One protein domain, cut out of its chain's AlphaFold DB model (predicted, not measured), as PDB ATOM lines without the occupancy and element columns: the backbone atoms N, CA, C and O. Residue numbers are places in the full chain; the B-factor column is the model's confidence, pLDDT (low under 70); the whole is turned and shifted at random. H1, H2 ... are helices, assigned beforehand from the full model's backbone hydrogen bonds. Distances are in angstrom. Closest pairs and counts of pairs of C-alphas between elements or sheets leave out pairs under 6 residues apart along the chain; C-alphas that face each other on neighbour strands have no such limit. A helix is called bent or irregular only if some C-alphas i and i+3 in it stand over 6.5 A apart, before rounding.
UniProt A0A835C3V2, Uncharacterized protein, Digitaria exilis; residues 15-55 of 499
ATOM      1  N   ARG A  15      32.885 -23.142  45.734       84.19
ATOM      2  CA  ARG A  15      32.525 -24.026  46.860       84.19
ATOM      3  C   ARG A  15      31.012 -24.192  47.016       84.19
ATOM      4  O   ARG A  15      30.560 -25.281  47.344       84.19
ATOM      5  N   TRP A  16      30.223 -23.150  46.746       85.81
ATOM      6  CA  TRP A  16      28.761 -23.225  46.841       85.81
ATOM      7  C   TRP A  16      28.131 -23.991  45.675       85.81
ATOM      8  O   TRP A  16      27.149 -24.698  45.888       85.81
ATOM      9  N   THR A  17      28.696 -23.909  44.467       88.19
ATOM     10  CA  THR A  17      28.257 -24.752  43.342       88.19
ATOM     11  C   THR A  17      28.614 -26.220  43.576       88.19
ATOM     12  O   THR A  17      27.744 -27.070  43.410       88.19
ATOM     13  N   ALA A  18      29.823 -26.515  44.068       87.94
ATOM     14  CA  ALA A  18      30.234 -27.875  44.431       87.94
ATOM     15  C   ALA A  18      29.392 -28.479  45.575       87.94
ATOM     16  O   ALA A  18      28.988 -29.636  45.500       87.94
ATOM     17  N   LEU A  19      29.069 -27.706  46.619       91.69
ATOM     18  CA  LEU A  19      28.178 -28.174  47.689       91.69
ATOM     19  C   LEU A  19      26.746 -28.414  47.187       91.69
ATOM     20  O   LEU A  19      26.108 -29.368  47.622       91.69
ATOM     21  N   ARG A  20      26.244 -27.591  46.254       92.50
ATOM     22  CA  ARG A  20      24.928 -27.797  45.628       92.50
ATOM     23  C   ARG A  20      24.895 -29.039  44.739       92.50
ATOM     24  O   ARG A  20      23.931 -29.791  44.836       92.50
ATOM     25  N   SER A  21      25.922 -29.290  43.922       91.06
ATOM     26  CA  SER A  21      25.974 -30.504  43.097       91.06
ATOM     27  C   SER A  21      26.126 -31.765  43.950       91.06
ATOM     28  O   SER A  21      25.418 -32.738  43.710       91.06
ATOM     29  N   LEU A  22      26.959 -31.738  44.997       91.75
ATOM     30  CA  LEU A  22      27.123 -32.869  45.918       91.75
ATOM     31  C   LEU A  22      25.832 -33.143  46.712       91.75
ATOM     32  O   LEU A  22      25.431 -34.298  46.834       91.75
ATOM     33  N   LEU A  23      25.125 -32.104  47.175       93.69
ATOM     34  CA  LEU A  23      23.808 -32.250  47.809       93.69
ATOM     35  C   LEU A  23      22.756 -32.810  46.839       93.69
ATOM     36  O   LEU A  23      21.957 -33.653  47.241       93.69
ATOM     37  N   LEU A  24      22.770 -32.393  45.570       90.19
ATOM     38  CA  LEU A  24      21.867 -32.916  44.541       90.19
ATOM     39  C   LEU A  24      22.160 -34.396  44.246       90.19
ATOM     40  O   LEU A  24      21.234 -35.202  44.252       90.19
ATOM     41  N   VAL A  25      23.431 -34.783  44.095       89.06
ATOM     42  CA  VAL A  25      23.850 -36.192  43.951       89.06
ATOM     43  C   VAL A  25      23.451 -37.021  45.177       89.06
ATOM     44  O   VAL A  25      22.911 -38.114  45.023       89.06
ATOM     45  N   ALA A  26      23.641 -36.500  46.392       90.75
ATOM     46  CA  ALA A  26      23.225 -37.171  47.623       90.75
ATOM     47  C   ALA A  26      21.696 -37.340  47.713       90.75
ATOM     48  O   ALA A  26      21.219 -38.366  48.202       90.75
ATOM     49  N   LEU A  27      20.919 -36.373  47.214       90.56
ATOM     50  CA  LEU A  27      19.459 -36.448  47.161       90.56
ATOM     51  C   LEU A  27      18.995 -37.475  46.114       90.56
ATOM     52  O   LEU A  27      18.188 -38.339  46.449       90.56
ATOM     53  N   LEU A  28      19.565 -37.469  44.902       86.31
ATOM     54  CA  LEU A  28      19.318 -38.484  43.863       86.31
ATOM     55  C   LEU A  28      19.682 -39.902  44.335       86.31
ATOM     56  O   LEU A  28      18.944 -40.851  44.066       86.31
ATOM     57  N   HIS A  29      20.786 -40.048  45.075       88.75
ATOM     58  CA  HIS A  29      21.174 -41.308  45.710       88.75
ATOM     59  C   HIS A  29      20.140 -41.748  46.755       88.75
ATOM     60  O   HIS A  29      19.731 -42.908  46.779       88.75
ATOM     61  N   ARG A  30      19.684 -40.830  47.620       89.81
ATOM     62  CA  ARG A  30      18.718 -41.136  48.689       89.81
ATOM     63  C   ARG A  30      17.310 -41.442  48.167       89.81
ATOM     64  O   ARG A  30      16.592 -42.192  48.817       89.81
ATOM     65  N   LEU A  31      16.938 -40.899  47.008       87.81
ATOM     66  CA  LEU A  31      15.687 -41.204  46.300       87.81
ATOM     67  C   LEU A  31      15.772 -42.473  45.427       87.81
ATOM     68  O   LEU A  31      14.782 -42.827  44.796       87.81
ATOM     69  N   GLN A  32      16.929 -43.148  45.365       81.88
ATOM     70  CA  GLN A  32      17.193 -44.268  44.447       81.88
ATOM     71  C   GLN A  32      16.957 -43.922  42.961       81.88
ATOM     72  O   GLN A  32      16.717 -44.798  42.136       81.88
ATOM     73  N   TRP A  33      17.076 -42.646  42.585       78.81
ATOM     74  CA  TRP A  33      16.918 -42.209  41.193       78.81
ATOM     75  C   TRP A  33      18.182 -42.425  40.355       78.81
ATOM     76  O   TRP A  33      18.102 -42.402  39.135       78.81
ATOM     77  N   LEU A  34      19.337 -42.694  40.976       74.50
ATOM     78  CA  LEU A  34      20.574 -43.026  40.256       74.50
ATOM     79  C   LEU A  34      20.461 -44.263  39.337       74.50
ATOM     80  O   LEU A  34      20.839 -44.121  38.178       74.50
ATOM     81  N   PRO A  35      19.933 -45.435  39.751       77.31
ATOM     82  CA  PRO A  35      19.718 -46.553  38.826       77.31
ATOM     83  C   PRO A  35      18.703 -46.233  37.718       77.31
ATOM     84  O   PRO A  35      18.917 -46.643  36.584       77.31
ATOM     85  N   PHE A  36      17.650 -45.453  37.992       79.19
ATOM     86  CA  PHE A  36      16.700 -45.020  36.956       79.19
ATOM     87  C   PHE A  36      17.343 -44.052  35.948       79.19
ATOM     88  O   PHE A  36      17.134 -44.169  34.741       79.19
ATOM     89  N   LEU A  37      18.181 -43.127  36.422       78.88
ATOM     90  CA  LEU A  37      18.940 -42.198  35.585       78.88
ATOM     91  C   LEU A  37      20.052 -42.915  34.803       78.88
ATOM     92  O   LEU A  37      20.316 -42.559  33.664       78.88
ATOM     93  N   ALA A  38      20.660 -43.963  35.365       80.94
ATOM     94  CA  ALA A  38      21.613 -44.820  34.662       80.94
ATOM     95  C   ALA A  38      20.929 -45.704  33.602       80.94
ATOM     96  O   ALA A  38      21.471 -45.861  32.514       80.94
ATOM     97  N   ALA A  39      19.729 -46.224  33.879       87.88
ATOM     98  CA  ALA A  39      18.939 -47.013  32.931       87.88
ATOM     99  C   ALA A  39      18.320 -46.166  31.804       87.88
ATOM    100  O   ALA A  39      18.181 -46.647  30.684       87.88
ATOM    101  N   SER A  40      17.984 -44.899  32.071       89.06
ATOM    102  CA  SER A  40      17.524 -43.943  31.049       89.06
ATOM    103  C   SER A  40      18.663 -43.169  30.371       89.06
ATOM    104  O   SER A  40      18.435 -42.569  29.322       89.06
ATOM    105  N   SER A  41      19.892 -43.222  30.899       90.19
ATOM    106  CA  SER A  41      21.085 -42.601  30.301       90.19
ATOM    107  C   SER A  41      21.273 -42.957  28.817       90.19
ATOM    108  O   SER A  41      21.437 -42.026  28.031       90.19
ATOM    109  N   PRO A  42      21.153 -44.227  28.364       90.56
ATOM    110  CA  PRO A  42      21.258 -44.560  26.942       90.56
ATOM    111  C   PRO A  42      20.199 -43.861  26.083       90.56
ATOM    112  O   PRO A  42      20.508 -43.425  24.983       90.56
ATOM    113  N   VAL A  43      18.974 -43.699  26.595       94.00
ATOM    114  CA  VAL A  43      17.874 -43.029  25.882       94.00
ATOM    115  C   VAL A  43      18.129 -41.526  25.781       94.00
ATOM    116  O   VAL A  43      17.968 -40.954  24.708       94.00
ATOM    117  N   TRP A  44      18.589 -40.883  26.859       92.19
ATOM    118  CA  TRP A  44      18.954 -39.460  26.839       92.19
ATOM    119  C   TRP A  44      20.194 -39.180  25.983       92.19
ATOM    120  O   TRP A  44      20.225 -38.170  25.282       92.19
ATOM    121  N   LEU A  45      21.191 -40.069  25.996       89.50
ATOM    122  CA  LEU A  45      22.371 -39.980  25.135       89.50
ATOM    123  C   LEU A  45      22.005 -40.190  23.662       89.50
ATOM    124  O   LEU A  45      22.452 -39.411  22.827       89.50
ATOM    125  N   LEU A  46      21.158 -41.174  23.347       92.12
ATOM    126  CA  LEU A  46      20.676 -41.408  21.985       92.12
ATOM    127  C   LEU A  46      19.805 -40.245  21.493       92.12
ATOM    128  O   LEU A  46      19.992 -39.793  20.372       92.12
ATOM    129  N   ALA A  47      18.918 -39.700  22.330       94.88
ATOM    130  CA  ALA A  47      18.118 -38.526  21.986       94.88
ATOM    131  C   ALA A  47      18.986 -37.276  21.763       94.88
ATOM    132  O   ALA A  47      18.756 -36.539  20.808       94.88
ATOM    133  N   ALA A  48      20.010 -37.048  22.594       94.25
ATOM    134  CA  ALA A  48      20.954 -35.944  22.409       94.25
ATOM    135  C   ALA A  48      21.851 -36.139  21.173       94.25
ATOM    136  O   ALA A  48      22.133 -35.170  20.470       94.25
ATOM    137  N   PHE A  49      22.265 -37.375  20.883       95.25
ATOM    138  CA  PHE A  49      23.024 -37.721  19.682       95.25
ATOM    139  C   PHE A  49      22.182 -37.535  18.418       95.25
ATOM    140  O   PHE A  49      22.611 -36.823  17.519       95.25
ATOM    141  N   LEU A  50      20.964 -38.085  18.373       95.00
ATOM    142  CA  LEU A  50      20.035 -37.908  17.255       95.00
ATOM    143  C   LEU A  50      19.669 -36.435  17.062       95.00
ATOM    144  O   LEU A  50      19.686 -35.967  15.931       95.00
ATOM    145  N   LEU A  51      19.421 -35.675  18.133       94.38
ATOM    146  CA  LEU A  51      19.185 -34.234  18.032       94.38
ATOM    147  C   LEU A  51      20.424 -33.481  17.519       94.38
ATOM    148  O   LEU A  51      20.271 -32.541  16.749       94.38
ATOM    149  N   GLY A  52      21.635 -33.898  17.897       95.38
ATOM    150  CA  GLY A  52      22.889 -33.346  17.376       95.38
ATOM    151  C   GLY A  52      23.129 -33.684  15.902       95.38
ATOM    152  O   GLY A  52      23.484 -32.802  15.128       95.38
ATOM    153  N   VAL A  53      22.874 -34.931  15.493       94.50
ATOM    154  CA  VAL A  53      22.911 -35.370  14.090       94.50
ATOM    155  C   VAL A  53      21.883 -34.589  13.278       94.50
ATOM    156  O   VAL A  53      22.246 -34.032  12.248       94.50
ATOM    157  N   VAL A  54      20.647 -34.460  13.768       94.25
ATOM    158  CA  VAL A  54      19.602 -33.637  13.145       94.25
ATOM    159  C   VAL A  54      20.016 -32.168  13.081       94.25
ATOM    160  O   VAL A  54      19.783 -31.569  12.049       94.25
ATOM    161  N   LEU A  55      20.687 -31.590  14.086       91.25
ATOM    162  CA  LEU A  55      21.177 -30.201  14.016       91.25
ATOM    163  C   LEU A  55      22.311 -29.985  12.998       91.25
ATOM    164  O   LEU A  55      22.507 -28.865  12.536       91.25
TER     165      LEU A  55
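What this domain is: This is residues 15 to 55 of the 499 residues of an uncharacterized protein of Digitaria exilis (UniProt A0A835C3V2). Look for an open arch of two helices: the long helix H2, kinked part-way along, meets the shorter H1 near their ends at a corner, and the two then spread away from each other. The free parts are residues 38 to 55 of H2 and residues 15 to 24 of H1. The printed part has 41 residues with two named helices, H1 then H2 along the chain, and no named strand; its class is all helix. It is only just extended, close to loose, with a radius of gyration of the C-alphas of 13.8 A, and only just flat, with spans of 36 by 24 by 7 A.

How they stand to each other: Begin with H2, residues 33 to 55, and look near residue 40, where it has a kink of 44 degrees. H2 is irregular, but only just: C-alphas 39 and 42 are 6.9 A apart. From its first residue, go back over the tight link, residues 31 and 32, to H1, residues 15 to 30. H1 and H2 are close but not clearly touching; their closest C-alphas, those of Leu 28 and Leu 34, are 5.9 A apart. Their lines stand at a steep tilt of 64 degrees, opposite ways, with the centres 21.5 A apart. In H1 every O i to N i+4 pair is within hydrogen-bond range; in H2, 17 of 19 are.

Where its parts are: Find C-alpha 33 at (16.918, -42.209, 41.193); from there H2 runs 30.0 A to C-alpha 55 at (21.177, -30.201, 14.016). H1 runs 22.1 A from C-alpha 15 at (32.525, -24.026, 46.860) to C-alpha 30.

The domain as a whole: The two C-alphas farthest apart, those of Arg 15 and Val 54, are 37.4 A apart. The printed part has no cut, and its one link between helices is tight. The mean pLDDT of the printed part is 88.9, and no printed residue is under 70.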